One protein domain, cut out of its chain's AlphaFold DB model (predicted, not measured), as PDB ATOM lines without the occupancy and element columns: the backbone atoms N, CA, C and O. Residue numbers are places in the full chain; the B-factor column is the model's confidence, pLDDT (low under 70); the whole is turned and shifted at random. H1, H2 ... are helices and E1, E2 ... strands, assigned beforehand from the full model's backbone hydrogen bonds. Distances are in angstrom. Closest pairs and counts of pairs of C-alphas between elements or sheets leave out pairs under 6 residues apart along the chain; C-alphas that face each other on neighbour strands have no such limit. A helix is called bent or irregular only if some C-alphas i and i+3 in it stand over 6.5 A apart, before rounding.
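AT A GLANCE: This is residues 5 to 24 and 50 to 147 of the 252 residues of an uncharacterized protein of Aegilops tauschii subsp. strangulata (UniProt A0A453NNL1). A long ribbon of two strand runs, E2 into E3 and E4 into E5, is sharply bent, and the kinked helix H5 spans the inside of the bend. E1 widens one arm to three strands, small helices H3 and H4 sit at that arm's end, H2 lies past the other arm's end, and residues 18 to 24 stick out. The 118 printed residues hold six named helices and five named strands, in the order E1 H1 H2 E2 E3 H3 H4 E4 E5 H5 H6; the class is mixed, helices and strands. One sheet runs E1, E3, E4 and is mixed; the other, E2 and E5, is antiparallel. The whole is loose, with a radius of gyration of the C-alphas of 17.2 A, and elongated, spanning 52 by 30 by 22 A.

HOW THE PARTS SIT: Start at the inner strand E3, residues 67 to 74. E1, residues 5 to 9, is its parallel neighbour, with N 6 and O 70 2.8 A apart. E4, residues 97 to 104, is its antiparallel neighbour, with N 71 and O 100 2.8 A apart, and bends by 60 degrees at residue 100. This sheet is twisted, with C-alphas up to 4.2 A off its best plane. E2, residues 58 to 64, runs on into E3 at 76 degrees, and E4 runs on into E5, residues 107 to 113, at 70 degrees. E2 and E5 are antiparallel, with N 59 and O 112 2.8 A apart. H5, residues 114 to 141, is on the three-stranded sheet, only just above its level at a height over the sheet of 4.2 A. It lies over E4, slantwise to the strands at 48 degrees on the local plane; their closest C-alphas are those of Ile 100 and Gly 141, 5.7 A apart. H5 has a kink of 66 degrees near residue 133 and is irregular, C-alphas 133 and 136 being 7.4 A apart. H1, residues 10 to 22, only grazes that sheet, and so does H4, residues 90 to 93, each with 5 pairs of C-alphas within 10 A. H3, residues 80 to 84, and H4 touch only at the corner, at the C-alphas of Leu 83 and Glu 90, 5.6 A apart. H2, residues 50 to 54, and H6, residues 143 to 147, are each close to H5 but not clearly touching it, at 7.9 A and 6.8 A between closest C-alphas. In H1, H2, H3 and H6 every O i to N i+4 pair is within hydrogen-bond range, in H5 20 of 24; H4 is too short for such a pair.

IN THESE COORDINATES: Find C-alpha 5 at (187.747, 167.631, 142.775), where E1 begins. E3 is 22.3 A long and E4 17.3 A; E2 measures 16.3 A and E5 15.9 A. H1 is 18.2 A long. From C-alpha 114 at (185.722, 185.743, 122.411), H5 runs 35.8 A to C-alpha 141. H6 ends at C-alpha 147, at (184.173, 142.555, 139.397).

THE WHOLE: Look at Leu 51 and Ser 147 for the two C-alphas farthest apart, 56.8 A. Residues 25 to 49 are not printed, and C-alphas 24 and 50 are 16.9 A apart across the cut. The links printed whole are tight. Confidence is under 70 at residues 22 to 24, 50 to 54 and 140 to 147; the mean pLDDT of the printed part is 84.9.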
ATOM      1  N   GLN A   5     188.789 168.600 142.452       92.56
ATOM      2  CA  GLN A   5     187.747 167.631 142.775       92.56
ATOM      3  C   GLN A   5     186.419 168.071 142.168       92.56
ATOM      4  O   GLN A   5     185.932 169.162 142.454       92.56
ATOM      5  N   LEU A   6     185.829 167.203 141.350       90.25
ATOM      6  CA  LEU A   6     184.520 167.406 140.749       90.25
ATOM      7  C   LEU A   6     183.554 166.377 141.323       90.25
ATOM      8  O   LEU A   6     183.562 165.208 140.936       90.25
ATOM      9  N   HIS A   7     182.753 166.817 142.286       91.94
ATOM     10  CA  HIS A   7     181.700 166.010 142.888       91.94
ATOM     11  C   HIS A   7     180.375 166.433 142.271       91.94
ATOM     12  O   HIS A   7     179.937 167.563 142.471       91.94
ATOM     13  N   LEU A   8     179.779 165.532 141.494       90.25
ATOM     14  CA  LEU A   8     178.542 165.777 140.772       90.25
ATOM     15  C   LEU A   8     177.480 164.761 141.184       90.25
ATOM     16  O   LEU A   8     177.698 163.550 141.183       90.25
ATOM     17  N   ASP A   9     176.303 165.276 141.497       91.81
ATOM     18  CA  ASP A   9     175.067 164.510 141.618       91.81
ATOM     19  C   ASP A   9     174.220 164.681 140.345       91.81
ATOM     20  O   ASP A   9     174.339 165.677 139.626       91.81
ATOM     21  N   GLN A  10     173.324 163.735 140.071       89.50
ATOM     22  CA  GLN A  10     172.430 163.769 138.913       89.50
ATOM     23  C   GLN A  10     171.598 165.058 138.844       89.50
ATOM     24  O   GLN A  10     171.409 165.620 137.765       89.50
ATOM     25  N   GLY A  11     171.126 165.567 139.988       87.06
ATOM     26  CA  GLY A  11     170.388 166.834 140.042       87.06
ATOM     27  C   GLY A  11     171.237 168.039 139.621       87.06
ATOM     28  O   GLY A  11     170.754 168.915 138.907       87.06
ATOM     29  N   GLN A  12     172.518 168.051 140.001       90.44
ATOM     30  CA  GLN A  12     173.461 169.109 139.631       90.44
ATOM     31  C   GLN A  12     173.814 169.044 138.148       90.44
ATOM     32  O   GLN A  12     173.855 170.078 137.492       90.44
ATOM     33  N   LEU A  13     174.004 167.836 137.606       88.31
ATOM     34  CA  LEU A  13     174.227 167.641 136.176       88.31
ATOM     35  C   LEU A  13     173.031 168.145 135.358       88.31
ATOM     36  O   LEU A  13     173.216 168.869 134.385       88.31
ATOM     37  N   LYS A  14     171.803 167.817 135.782       87.19
ATOM     38  CA  LYS A  14     170.578 168.301 135.131       87.19
ATOM     39  C   LYS A  14     170.477 169.823 135.172       87.19
ATOM     40  O   LYS A  14     170.189 170.429 134.148       87.19
ATOM     41  N   PHE A  15     170.741 170.427 136.329       89.25
ATOM     42  CA  PHE A  15     170.783 171.881 136.462       89.25
ATOM     43  C   PHE A  15     171.804 172.504 135.505       89.25
ATOM     44  O   PHE A  15     171.446 173.413 134.769       89.25
ATOM     45  N   LEU A  16     173.037 171.987 135.470       87.25
ATOM     46  CA  LEU A  16     174.100 172.465 134.583       87.25
ATOM     47  C   LEU A  16     173.676 172.405 133.114       87.25
ATOM     48  O   LEU A  16     173.818 173.385 132.395       87.25
ATOM     49  N   MET A  17     173.117 171.274 132.679       84.56
ATOM     50  CA  MET A  17     172.628 171.137 131.309       84.56
ATOM     51  C   MET A  17     171.542 172.163 130.995       84.56
ATOM     52  O   MET A  17     171.635 172.831 129.974       84.56
ATOM     53  N   CYS A  18     170.546 172.324 131.871       83.81
ATOM     54  CA  CYS A  18     169.493 173.316 131.670       83.81
ATOM     55  C   CYS A  18     170.050 174.743 131.656       83.81
ATOM     56  O   CYS A  18     169.669 175.516 130.789       83.81
ATOM     57  N   PHE A  19     170.961 175.080 132.570       86.12
ATOM     58  CA  PHE A  19     171.568 176.406 132.677       86.12
ATOM     59  C   PHE A  19     172.270 176.803 131.372       86.12
ATOM     60  O   PHE A  19     171.928 177.819 130.781       86.12
ATOM     61  N   PHE A  20     173.162 175.950 130.862       81.19
ATOM     62  CA  PHE A  20     173.923 176.245 129.643       81.19
ATOM     63  C   PHE A  20     173.122 176.068 128.344       81.19
ATOM     64  O   PHE A  20     173.497 176.628 127.320       81.19
ATOM     65  N   GLN A  21     172.024 175.305 128.353       75.75
ATOM     66  CA  GLN A  21     171.109 175.229 127.207       75.75
ATOM     67  C   GLN A  21     170.205 176.461 127.118       75.75
ATOM     68  O   GLN A  21     169.877 176.898 126.015       75.75
ATOM     69  N   ASN A  22     169.811 177.037 128.255       61.12
ATOM     70  CA  ASN A  22     168.888 178.169 128.286       61.12
ATOM     71  C   ASN A  22     169.510 179.456 127.722       61.12
ATOM     72  O   ASN A  22     168.789 180.267 127.155       61.12
ATOM     73  N   ASP A  23     170.839 179.590 127.773       56.03
ATOM     74  CA  ASP A  23     171.574 180.688 127.124       56.03
ATOM     75  C   ASP A  23     171.588 180.574 125.585       56.03
ATOM     76  O   ASP A  23     171.886 181.538 124.885       56.03
ATOM     77  N   SER A  24     171.249 179.401 125.030       49.03
ATOM     78  CA  SER A  24     171.269 179.128 123.583       49.03
ATOM     79  C   SER A  24     169.889 179.143 122.912       49.03
ATOM     80  O   SER A  24     169.781 178.837 121.725       49.03
ATOM     81  N   VAL A  50     176.224 191.208 114.990       61.38
ATOM     82  CA  VAL A  50     177.389 191.861 114.369       61.38
ATOM     83  C   VAL A  50     178.101 192.845 115.308       61.38
ATOM     84  O   VAL A  50     179.326 192.924 115.283       61.38
ATOM     85  N   LEU A  51     177.371 193.605 116.136       61.62
ATOM     86  CA  LEU A  51     178.014 194.493 117.119       61.62
ATOM     87  C   LEU A  51     178.539 193.699 118.314       61.62
ATOM     88  O   LEU A  51     179.583 194.051 118.846       61.62
ATOM     89  N   ASP A  52     177.848 192.632 118.710       65.00
ATOM     90  CA  ASP A  52     178.266 191.774 119.818       65.00
ATOM     91  C   ASP A  52     179.531 190.979 119.457       65.00
ATOM     92  O   ASP A  52     180.488 190.961 120.228       65.00
ATOM     93  N   GLU A  53     179.617 190.453 118.224       67.44
ATOM     94  CA  GLU A  53     180.846 189.858 117.678       67.44
ATOM     95  C   GLU A  53     182.001 190.868 117.595       67.44
ATOM     96  O   GLU A  53     183.145 190.536 117.912       67.44
ATOM     97  N   ALA A  54     181.715 192.120 117.218       68.44
ATOM     98  CA  ALA A  54     182.719 193.183 117.142       68.44
ATOM     99  C   ALA A  54     183.231 193.653 118.519       68.44
ATOM    100  O   ALA A  54     184.302 194.259 118.592       68.44
ATOM    101  N   LEU A  55     182.496 193.380 119.604       81.00
ATOM    102  CA  LEU A  55     182.883 193.695 120.984       81.00
ATOM    103  C   LEU A  55     183.531 192.510 121.714       81.00
ATOM    104  O   LEU A  55     183.879 192.631 122.894       81.00
ATOM    105  N   LEU A  56     183.726 191.373 121.038       85.62
ATOM    106  CA  LEU A  56     184.334 190.208 121.665       85.62
ATOM    107  C   LEU A  56     185.778 190.501 122.102       85.62
ATOM    108  O   LEU A  56     186.575 191.053 121.337       85.62
ATOM    109  N   PRO A  57     186.163 190.083 123.320       88.19
ATOM    110  CA  PRO A  57     187.527 190.251 123.790       88.19
ATOM    111  C   PRO A  57     188.505 189.486 122.895       88.19
ATOM    112  O   PRO A  57     188.315 188.300 122.620       88.19
ATOM    113  N   PHE A  58     189.577 190.154 122.470       91.88
ATOM    114  CA  PHE A  58     190.678 189.517 121.756       91.88
ATOM    115  C   PHE A  58     191.760 189.054 122.728       91.88
ATOM    116  O   PHE A  58     192.322 189.835 123.498       91.88
ATOM    117  N   PHE A  59     192.107 187.779 122.635       91.94
ATOM    118  CA  PHE A  59     193.163 187.153 123.404       91.94
ATOM    119  C   PHE A  59     194.361 186.909 122.500       91.94
ATOM    120  O   PHE A  59     194.390 185.975 121.697       91.94
ATOM    121  N   GLN A  60     195.399 187.727 122.674       94.25
ATOM    122  CA  GLN A  60     196.654 187.553 121.944       94.25
ATOM    123  C   GLN A  60     197.270 186.175 122.210       94.25
ATOM    124  O   GLN A  60     197.779 185.528 121.296       94.25
ATOM    125  N   LYS A  61     197.209 185.719 123.461       92.62
ATOM    126  CA  LYS A  61     197.632 184.389 123.879       92.62
ATOM    127  C   LYS A  61     196.840 183.978 125.109       92.62
ATOM    128  O   LYS A  61     196.723 184.764 126.046       92.62
ATOM    129  N   PHE A  62     196.386 182.734 125.134       94.00
ATOM    130  CA  PHE A  62     195.963 182.092 126.369       94.00
ATOM    131  C   PHE A  62     196.793 180.830 126.606       94.00
ATOM    132  O   PHE A  62     197.270 180.184 125.671       94.00
ATOM    133  N   ASP A  63     197.008 180.523 127.878       94.50
ATOM    134  CA  ASP A  63     197.798 179.386 128.330       94.50
ATOM    135  C   ASP A  63     197.079 178.741 129.515       94.50
ATOM    136  O   ASP A  63     196.958 179.331 130.593       94.50
ATOM    137  N   VAL A  64     196.590 177.523 129.293       93.75
ATOM    138  CA  VAL A  64     196.011 176.676 130.326       93.75
ATOM    139  C   VAL A  64     197.037 175.627 130.722       93.75
ATOM    140  O   VAL A  64     197.413 174.740 129.949       93.75
ATOM    141  N   LYS A  65     197.485 175.716 131.974       94.00
ATOM    142  CA  LYS A  65     198.379 174.727 132.577       94.00
ATOM    143  C   LYS A  65     197.690 173.362 132.676       94.00
ATOM    144  O   LYS A  65     196.470 173.304 132.809       94.00
ATOM    145  N   PRO A  66     198.454 172.259 132.655       93.25
ATOM    146  CA  PRO A  66     197.880 170.934 132.820       93.25
ATOM    147  C   PRO A  66     197.276 170.785 134.223       93.25
ATOM    148  O   PRO A  66     197.902 171.150 135.222       93.25
ATOM    149  N   ILE A  67     196.066 170.232 134.295       92.50
ATOM    150  CA  ILE A  67     195.300 170.059 135.539       92.50
ATOM    151  C   ILE A  67     194.901 168.591 135.667       92.50
ATOM    152  O   ILE A  67     194.585 167.925 134.685       92.50
ATOM    153  N   VAL A  68     194.913 168.065 136.889       92.12
ATOM    154  CA  VAL A  68     194.357 166.738 137.179       92.12
ATOM    155  C   VAL A  68     192.960 166.929 137.748       92.12
ATOM    156  O   VAL A  68     192.804 167.650 138.729       92.12
ATOM    157  N   LEU A  69     191.966 166.298 137.134       92.25
ATOM    158  CA  LEU A  69     190.565 166.352 137.531       92.25
ATOM    159  C   LEU A  69     190.157 165.003 138.127       92.25
ATOM    160  O   LEU A  69     190.214 163.980 137.450       92.25
ATOM    161  N   HIS A  70     189.737 165.013 139.387       91.62
ATOM    162  CA  HIS A  70     189.212 163.848 140.085       91.62
ATOM    163  C   HIS A  70     187.683 163.899 140.077       91.62
ATOM    164  O   HIS A  70     187.080 164.728 140.763       91.62
ATOM    165  N   ILE A  71     187.059 163.032 139.282       90.00
ATOM    166  CA  ILE A  71     185.614 163.014 139.050       90.00
ATOM    167  C   ILE A  71     184.949 161.952 139.925       90.00
ATOM    168  O   ILE A  71     185.297 160.767 139.873       90.00
ATOM    169  N   ASN A  72     183.938 162.391 140.674       89.56
ATOM    170  CA  ASN A  72     183.007 161.557 141.421       89.56
ATOM    171  C   ASN A  72     181.571 161.918 141.025       89.56
ATOM    172  O   ASN A  72     181.048 162.945 141.452       89.56
ATOM    173  N   TYR A  73     180.941 161.060 140.228       89.81
ATOM    174  CA  TYR A  73     179.539 161.140 139.841       89.81
ATOM    175  C   TYR A  73     178.714 160.048 140.522       89.81
ATOM    176  O   TYR A  73     179.031 158.857 140.416       89.81
ATOM    177  N   ILE A  74     177.635 160.457 141.188       88.88
ATOM    178  CA  ILE A  74     176.683 159.549 141.832       88.88
ATOM    179  C   ILE A  74     175.338 159.645 141.091       88.88
ATOM    180  O   ILE A  74     174.623 160.633 141.265       88.88
ATOM    181  N   PRO A  75     174.977 158.644 140.269       89.25
ATOM    182  CA  PRO A  75     173.673 158.595 139.618       89.25
ATOM    183  C   PRO A  75     172.577 158.180 140.609       89.25
ATOM    184  O   PRO A  75     172.844 157.451 141.567       89.25
ATOM    185  N   ARG A  76     171.332 158.608 140.362       87.25
ATOM    186  CA  ARG A  76     170.152 158.249 141.170       87.25
ATOM    187  C   ARG A  76     169.165 157.364 140.410       87.25
ATOM    188  O   ARG A  76     168.814 156.296 140.900       87.25
ATOM    189  N   GLN A  77     168.687 157.808 139.250       83.38
ATOM    190  CA  GLN A  77     167.679 157.113 138.439       83.38
ATOM    191  C   GLN A  77     168.041 157.200 136.956       83.38
ATOM    192  O   GLN A  77     168.436 158.261 136.479       83.38
ATOM    193  N   PHE A  78     167.889 156.091 136.236       87.56
ATOM    194  CA  PHE A  78     168.101 156.009 134.792       87.56
ATOM    195  C   PHE A  78     166.751 155.920 134.075       87.56
ATOM    196  O   PHE A  78     165.971 155.013 134.375       87.56
ATOM    197  N   ASP A  79     166.491 156.830 133.131       87.12
ATOM    198  CA  ASP A  79     165.283 156.800 132.298       87.12
ATOM    199  C   ASP A  79     165.612 156.432 130.832       87.12
ATOM    200  O   ASP A  79     166.079 157.275 130.055       87.12
ATOM    201  N   PRO A  80     165.333 155.187 130.397       85.81
ATOM    202  CA  PRO A  80     165.590 154.761 129.023       85.81
ATOM    203  C   PRO A  80     164.670 155.447 128.002       85.81
ATOM    204  O   PRO A  80     165.035 155.573 126.831       85.81
ATOM    205  N   VAL A  81     163.488 155.910 128.420       90.00
ATOM    206  CA  VAL A  81     162.550 156.617 127.542       90.00
ATOM    207  C   VAL A  81     163.085 158.013 127.234       90.00
ATOM    208  O   VAL A  81     162.993 158.466 126.094       90.00
ATOM    209  N   ALA A  82     163.687 158.683 128.219       84.38
ATOM    210  CA  ALA A  82     164.359 159.964 128.015       84.38
ATOM    211  C   ALA A  82     165.608 159.831 127.126       84.38
ATOM    212  O   ALA A  82     165.820 160.677 126.255       84.38
ATOM    213  N   LEU A  83     166.373 158.740 127.259       86.69
ATOM    214  CA  LEU A  83     167.494 158.447 126.358       86.69
ATOM    215  C   LEU A  83     167.028 158.319 124.898       86.69
ATOM    216  O   LEU A  83     167.613 158.928 124.004       86.69
ATOM    217  N   GLY A  84     165.934 157.586 124.660       85.31
ATOM    218  CA  GLY A  84     165.335 157.437 123.328       85.31
ATOM    219  C   GLY A  84     164.802 158.745 122.728       85.31
ATOM    220  O   GLY A  84     164.675 158.855 121.513       85.31
ATOM    221  N   LYS A  85     164.535 159.754 123.566       87.56
ATOM    222  CA  LYS A  85     164.103 161.102 123.161       87.56
ATOM    223  C   LYS A  85     165.268 162.070 122.901       87.56
ATOM    224  O   LYS A  85     165.015 163.242 122.643       87.56
ATOM    225  N   GLY A  86     166.519 161.607 122.968       83.44
ATOM    226  CA  GLY A  86     167.713 162.421 122.702       83.44
ATOM    227  C   GLY A  86     168.404 162.983 123.948       83.44
ATOM    228  O   GLY A  86     169.375 163.725 123.818       83.44
ATOM    229  N   ASN A  87     167.969 162.621 125.161       85.25
ATOM    230  CA  ASN A  87     168.681 162.995 126.384       85.25
ATOM    231  C   ASN A  87     169.852 162.032 126.643       85.25
ATOM    232  O   ASN A  87     169.762 161.105 127.450       85.25
ATOM    233  N   TYR A  88     170.971 162.250 125.951       85.44
ATOM    234  CA  TYR A  88     172.158 161.396 126.062       85.44
ATOM    235  C   TYR A  88     172.817 161.409 127.448       85.44
ATOM    236  O   TYR A  88     173.579 160.494 127.761       85.44
ATOM    237  N   ALA A  89     172.509 162.384 128.311       84.19
ATOM    238  CA  ALA A  89     173.012 162.400 129.684       84.19
ATOM    239  C   ALA A  89     172.477 161.236 130.530       84.19
ATOM    240  O   ALA A  89     173.124 160.841 131.499       84.19
ATOM    241  N   GLU A  90     171.367 160.611 130.122       87.50
ATOM    242  CA  GLU A  90     170.883 159.375 130.741       87.50
ATOM    243  C   GLU A  90     171.898 158.230 130.638       87.50
ATOM    244  O   GLU A  90     171.945 157.374 131.517       87.50
ATOM    245  N   LEU A  91     172.789 158.231 129.641       84.62
ATOM    246  CA  LEU A  91     173.856 157.231 129.548       84.62
ATOM    247  C   LEU A  91     174.815 157.296 130.748       84.62
ATOM    248  O   LEU A  91     175.285 156.261 131.224       84.62
ATOM    249  N   LEU A  92     175.070 158.497 131.278       84.19
ATOM    250  CA  LEU A  92     175.886 158.677 132.482       84.19
ATOM    251  C   LEU A  92     175.169 158.143 133.729       84.19
ATOM    252  O   LEU A  92     175.830 157.708 134.670       84.19
ATOM    253  N   ASN A  93     173.832 158.104 133.724       85.94
ATOM    254  CA  ASN A  93     173.030 157.594 134.838       85.94
ATOM    255  C   ASN A  93     173.075 156.066 134.974       85.94
ATOM    256  O   ASN A  93     172.705 155.538 136.020       85.94
ATOM    257  N   ILE A  94     173.552 155.349 133.951       83.88
ATOM    258  CA  ILE A  94     173.642 153.883 133.967       83.88
ATOM    259  C   ILE A  94     174.727 153.406 134.940       83.88
ATOM    260  O   ILE A  94     174.605 152.330 135.528       83.88
ATOM    261  N   LEU A  95     175.808 154.177 135.110       79.94
ATOM    262  CA  LEU A  95     176.991 153.720 135.836       79.94
ATOM    263  C   LEU A  95     177.563 154.797 136.765       79.94
ATOM    264  O   LEU A  95     177.869 155.898 136.310       79.94
ATOM    265  N   PRO A  96     177.807 154.477 138.050       82.50
ATOM    266  CA  PRO A  96     178.492 155.398 138.945       82.50
ATOM    267  C   PRO A  96     179.945 155.587 138.503       82.50
ATOM    268  O   PRO A  96     180.709 154.620 138.400       82.50
ATOM    269  N   LEU A  97     180.346 156.841 138.288       83.12
ATOM    270  CA  LEU A  97     181.730 157.205 137.995       83.12
ATOM    271  C   LEU A  97     182.396 157.578 139.317       83.12
ATOM    272  O   LEU A  97     182.245 158.695 139.794       83.12
ATOM    273  N   LYS A  98     183.109 156.647 139.952       81.62
ATOM    274  CA  LYS A  98     183.769 156.905 141.239       81.62
ATOM    275  C   LYS A  98     185.279 156.782 141.107       81.62
ATOM    276  O   LYS A  98     185.768 155.753 140.645       81.62
ATOM    277  N   GLY A  99     186.005 157.788 141.589       79.00
ATOM    278  CA  GLY A  99     187.462 157.744 141.664       79.00
ATOM    279  C   GLY A  99     188.140 157.803 140.300       79.00
ATOM    280  O   GLY A  99     189.090 157.059 140.055       79.00
ATOM    281  N   ILE A 100     187.601 158.605 139.382       84.88
ATOM    282  CA  ILE A 100     188.168 158.750 138.045       84.88
ATOM    283  C   ILE A 100     189.152 159.915 138.038       84.88
ATOM    284  O   ILE A 100     188.748 161.065 138.177       84.88
ATOM    285  N   ASP A 101     190.425 159.612 137.794       89.31
ATOM    286  CA  ASP A 101     191.467 160.615 137.586       89.31
ATOM    287  C   ASP A 101     191.667 160.889 136.091       89.31
ATOM    288  O   ASP A 101     192.252 160.076 135.362       89.31
ATOM    289  N   LEU A 102     191.214 162.056 135.640       90.62
ATOM    290  CA  LEU A 102     191.492 162.587 134.311       90.62
ATOM    291  C   LEU A 102     192.676 163.548 134.356       90.62
ATOM    292  O   LEU A 102     192.786 164.394 135.241       90.62
ATOM    293  N   LYS A 103     193.578 163.429 133.383       92.06
ATOM    294  CA  LYS A 103     194.716 164.341 133.231       92.06
ATOM    295  C   LYS A 103     194.438 165.268 132.059       92.06
ATOM    296  O   LYS A 103     194.523 164.839 130.919       92.06
ATOM    297  N   LEU A 104     194.112 166.519 132.326       93.00
ATOM    298  CA  LEU A 104     193.881 167.511 131.287       93.00
ATOM    299  C   LEU A 104     195.232 168.035 130.803       93.00
ATOM    300  O   LEU A 104     196.048 168.508 131.604       93.00
ATOM    301  N   LYS A 105     195.495 167.894 129.501       93.12
ATOM    302  CA  LYS A 105     196.748 168.352 128.894       93.12
ATOM    303  C   LYS A 105     196.833 169.880 128.893       93.12
ATOM    304  O   LYS A 105     195.826 170.580 128.994       93.12
ATOM    305  N   HIS A 106     198.058 170.376 128.767       95.00
ATOM    306  CA  HIS A 106     198.310 171.791 128.528       95.00
ATOM    307  C   HIS A 106     197.714 172.208 127.181       95.00
ATOM    308  O   HIS A 106     197.909 171.509 126.186       95.00
ATOM    309  N   VAL A 107     197.007 173.337 127.165       94.50
ATOM    310  CA  VAL A 107     196.413 173.912 125.956       94.50
ATOM    311  C   VAL A 107     196.822 175.373 125.879       94.50
ATOM    312  O   VAL A 107     196.628 176.128 126.831       94.50
ATOM    313  N   SER A 108     197.381 175.772 124.742       93.81
ATOM    314  CA  SER A 108     197.725 177.162 124.471       93.81
ATOM    315  C   SER A 108     197.400 177.495 123.028       93.81
ATOM    316  O   SER A 108     197.796 176.748 122.132       93.81
ATOM    317  N   ALA A 109     196.756 178.632 122.805       91.69
ATOM    318  CA  ALA A 109     196.546 179.161 121.468       91.69
ATOM    319  C   ALA A 109     196.849 180.661 121.438       91.69
ATOM    320  O   ALA A 109     196.889 181.336 122.474       91.69
ATOM    321  N   MET A 110     197.099 181.166 120.235       93.06
ATOM    322  CA  MET A 110     197.367 182.574 119.974       93.06
ATOM    323  C   MET A 110     196.280 183.137 119.071       93.06
ATOM    324  O   MET A 110     195.823 182.451 118.162       93.06
ATOM    325  N   GLY A 111     195.904 184.390 119.312       90.44
ATOM    326  CA  GLY A 111     194.973 185.131 118.467       90.44
ATOM    327  C   GLY A 111     193.552 184.570 118.456       90.44
ATOM    328  O   GLY A 111     193.035 184.245 117.392       90.44
ATOM    329  N   VAL A 112     192.921 184.464 119.627       89.62
ATOM    330  CA  VAL A 112     191.543 183.963 119.764       89.62
ATOM    331  C   VAL A 112     190.587 185.101 120.095       89.62
ATOM    332  O   VAL A 112     190.906 185.954 120.919       89.62
ATOM    333  N   TYR A 113     189.416 185.110 119.462       89.06
ATOM    334  CA  TYR A 113     188.374 186.112 119.675       89.06
ATOM    335  C   TYR A 113     187.224 185.504 120.477       89.06
ATOM    336  O   TYR A 113     186.680 184.474 120.097       89.06
ATOM    337  N   GLY A 114     186.851 186.146 121.580       88.06
ATOM    338  CA  GLY A 114     185.722 185.743 122.411       88.06
ATOM    339  C   GLY A 114     186.009 184.580 123.364       88.06
ATOM    340  O   GLY A 114     186.861 183.718 123.140       88.06
ATOM    341  N   TRP A 115     185.256 184.553 124.465       85.81
ATOM    342  CA  TRP A 115     185.337 183.485 125.465       85.81
ATOM    343  C   TRP A 115     184.853 182.136 124.925       85.81
ATOM    344  O   TRP A 115     185.431 181.106 125.268       85.81
ATOM    345  N   ASN A 116     183.853 182.141 124.041       88.12
ATOM    346  CA  ASN A 116     183.302 180.921 123.452       88.12
ATOM    347  C   ASN A 116     184.373 180.153 122.672       88.12
ATOM    348  O   ASN A 116     184.578 178.973 122.935       88.12
ATOM    349  N   SER A 117     185.146 180.831 121.819       88.12
ATOM    350  CA  SER A 117     186.214 180.184 121.049       88.12
ATOM    351  C   SER A 117     187.338 179.631 121.929       88.12
ATOM    352  O   SER A 117     187.913 178.590 121.606       88.12
ATOM    353  N   ILE A 118     187.638 180.264 123.070       90.81
ATOM    354  CA  ILE A 118     188.576 179.699 124.055       90.81
ATOM    355  C   ILE A 118     188.010 178.405 124.641       90.81
ATOM    356  O   ILE A 118     188.698 177.384 124.646       90.81
ATOM    357  N   CYS A 119     186.767 178.440 125.124       89.56
ATOM    358  CA  CYS A 119     186.101 177.283 125.719       89.56
ATOM    359  C   CYS A 119     185.980 176.118 124.728       89.56
ATOM    360  O   CYS A 119     186.252 174.978 125.096       89.56
ATOM    361  N   GLU A 120     185.643 176.402 123.470       90.06
ATOM    362  CA  GLU A 120     185.587 175.420 122.385       90.06
ATOM    363  C   GLU A 120     186.961 174.815 122.097       90.06
ATOM    364  O   GLU A 120     187.087 173.595 122.039       90.06
ATOM    365  N   THR A 121     188.004 175.645 121.991       92.19
ATOM    366  CA  THR A 121     189.375 175.173 121.735       92.19
ATOM    367  C   THR A 121     189.867 174.274 122.869       92.19
ATOM    368  O   THR A 121     190.369 173.178 122.629       92.19
ATOM    369  N   ILE A 122     189.692 174.708 124.123       94.50
ATOM    370  CA  ILE A 122     190.063 173.919 125.305       94.50
ATOM    371  C   ILE A 122     189.258 172.616 125.347       94.50
ATOM    372  O   ILE A 122     189.830 171.541 125.536       94.50
ATOM    373  N   GLY A 123     187.941 172.712 125.162       92.69
ATOM    374  CA  GLY A 123     187.026 171.580 125.188       92.69
ATOM    375  C   GLY A 123     187.371 170.535 124.133       92.69
ATOM    376  O   GLY A 123     187.470 169.358 124.468       92.69
ATOM    377  N   ALA A 124     187.621 170.953 122.891       93.25
ATOM    378  CA  ALA A 124     187.998 170.069 121.794       93.25
ATOM    379  C   ALA A 124     189.323 169.343 122.072       93.25
ATOM    380  O   ALA A 124     189.379 168.115 122.008       93.25
ATOM    381  N   GLU A 125     190.366 170.080 122.465       93.75
ATOM    382  CA  GLU A 125     191.695 169.528 122.754       93.75
ATOM    383  C   GLU A 125     191.675 168.533 123.926       93.75
ATOM    384  O   GLU A 125     192.323 167.480 123.884       93.75
ATOM    385  N   TRP A 126     190.930 168.851 124.988       94.38
ATOM    386  CA  TRP A 126     190.762 167.957 126.132       94.38
ATOM    387  C   TRP A 126     189.912 166.740 125.791       94.38
ATOM    388  O   TRP A 126     190.282 165.626 126.160       94.38
ATOM    389  N   LEU A 127     188.798 166.922 125.080       92.75
ATOM    390  CA  LEU A 127     187.915 165.827 124.691       92.75
ATOM    391  C   LEU A 127     188.634 164.836 123.773       92.75
ATOM    392  O   LEU A 127     188.517 163.625 123.967       92.75
ATOM    393  N   GLU A 128     189.421 165.333 122.820       94.12
ATOM    394  CA  GLU A 128     190.227 164.504 121.929       94.12
ATOM    395  C   GLU A 128     191.265 163.678 122.704       94.12
ATOM    396  O   GLU A 128     191.370 162.465 122.493       94.12
ATOM    397  N   ASP A 129     191.997 164.298 123.638       92.75
ATOM    398  CA  ASP A 129     192.987 163.588 124.454       92.75
ATOM    399  C   ASP A 129     192.336 162.550 125.375       92.75
ATOM    400  O   ASP A 129     192.795 161.407 125.459       92.75
ATOM    401  N   ILE A 130     191.229 162.908 126.030       91.38
ATOM    402  CA  ILE A 130     190.486 161.986 126.893       91.38
ATOM    403  C   ILE A 130     190.011 160.784 126.078       91.38
ATOM    404  O   ILE A 130     190.245 159.644 126.491       91.38
ATOM    405  N   SER A 131     189.403 161.036 124.916       90.06
ATOM    406  CA  SER A 131     188.859 160.016 124.019       90.06
ATOM    407  C   SER A 131     189.932 159.030 123.546       90.06
ATOM    408  O   SER A 131     189.763 157.815 123.665       90.06
ATOM    409  N   LYS A 132     191.081 159.535 123.078       89.00
ATOM    410  CA  LYS A 132     192.152 158.696 122.519       89.00
ATOM    411  C   LYS A 132     192.975 157.984 123.593       89.00
ATOM    412  O   LYS A 132     193.312 156.812 123.431       89.00
ATOM    413  N   ASN A 133     193.281 158.668 124.696       88.12
ATOM    414  CA  ASN A 133     194.340 158.240 125.613       88.12
ATOM    415  C   ASN A 133     193.837 157.839 127.007       88.12
ATOM    416  O   ASN A 133     194.578 157.207 127.760       88.12
ATOM    417  N   GLN A 134     192.612 158.211 127.398       88.00
ATOM    418  CA  GLN A 134     192.160 158.085 128.795       88.00
ATOM    419  C   GLN A 134     190.851 157.311 128.977       88.00
ATOM    420  O   GLN A 134     190.563 156.897 130.102       88.00
ATOM    421  N   VAL A 135     190.109 156.998 127.908       84.25
ATOM    422  CA  VAL A 135     188.873 156.188 127.983       84.25
ATOM    423  C   VAL A 135     189.106 154.849 128.677       84.25
ATOM    424  O   VAL A 135     188.295 154.413 129.492       84.25
ATOM    425  N   HIS A 136     190.258 154.210 128.463       79.50
ATOM    426  CA  HIS A 136     190.572 152.959 129.151       79.50
ATOM    427  C   HIS A 136     190.668 153.121 130.683       79.50
ATOM    428  O   HIS A 136     190.502 152.146 131.414       79.50
ATOM    429  N   LYS A 137     190.985 154.321 131.195       76.56
ATOM    430  CA  LYS A 137     191.004 154.624 132.636       76.56
ATOM    431  C   LYS A 137     189.590 154.842 133.152       76.56
ATOM    432  O   LYS A 137     189.275 154.312 134.211       76.56
ATOM    433  N   LEU A 138     188.747 155.521 132.368       75.81
ATOM    434  CA  LEU A 138     187.315 155.655 132.648       75.81
ATOM    435  C   LEU A 138     186.681 154.272 132.824       75.81
ATOM    436  O   LEU A 138     186.081 153.987 133.855       75.81
ATOM    437  N   LEU A 139     186.926 153.369 131.869       71.50
ATOM    438  CA  LEU A 139     186.402 152.004 131.896       71.50
ATOM    439  C   LEU A 139     186.940 151.182 133.080       71.50
ATOM    440  O   LEU A 139     186.199 150.428 133.700       71.50
ATOM    441  N   LYS A 140     188.215 151.343 133.452       66.44
ATOM    442  CA  LYS A 140     188.794 150.674 134.635       66.44
ATOM    443  C   LYS A 140     188.286 151.242 135.965       66.44
ATOM    444  O   LYS A 140     188.333 150.537 136.973       66.44
ATOM    445  N   GLY A 141     187.839 152.498 135.985       65.25
ATOM    446  CA  GLY A 141     187.263 153.165 137.155       65.25
ATOM    447  C   GLY A 141     185.866 152.657 137.516       65.25
ATOM    448  O   GLY A 141     185.456 152.777 138.666       65.25
ATOM    449  N   LEU A 142     185.168 152.019 136.571       68.38
ATOM    450  CA  LEU A 142     183.824 151.491 136.773       68.38
ATOM    451  C   LEU A 142     183.830 150.275 137.728       68.38
ATOM    452  O   LEU A 142     184.409 149.233 137.396       68.38
ATOM    453  N   PRO A 143     183.148 150.350 138.889       65.25
ATOM    454  CA  PRO A 143     183.048 149.243 139.843       65.25
ATOM    455  C   PRO A 143     182.604 147.889 139.248       65.25
ATOM    456  O   PRO A 143     183.244 146.883 139.564       65.25
ATOM    457  N   PRO A 144     181.587 147.805 138.360       61.28
ATOM    458  CA  PRO A 144     181.154 146.513 137.823       61.28
ATOM    459  C   PRO A 144     182.203 145.852 136.918       61.28
ATOM    460  O   PRO A 144     182.324 144.628 136.914       61.28
ATOM    461  N   LEU A 145     183.031 146.627 136.208       61.25
ATOM    462  CA  LEU A 145     184.083 146.069 135.348       61.25
ATOM    463  C   LEU A 145     185.265 145.504 136.149       61.25
ATOM    464  O   LEU A 145     185.897 144.535 135.717       61.25
ATOM    465  N   LYS A 146     185.537 146.032 137.349       62.78
ATOM    466  CA  LYS A 146     186.495 145.415 138.283       62.78
ATOM    467  C   LYS A 146     186.028 144.028 138.735       62.78
ATOM    468  O   LYS A 146     186.824 143.093 138.720       62.78
ATOM    469  N   SER A 147     184.742 143.863 139.043       63.44
ATOM    470  CA  SER A 147     184.173 142.555 139.397       63.44
ATOM    471  C   SER A 147     184.184 141.585 138.215       63.44
ATOM    472  O   SER A 147     184.589 140.437 138.370       63.44
TER     473      SER A 147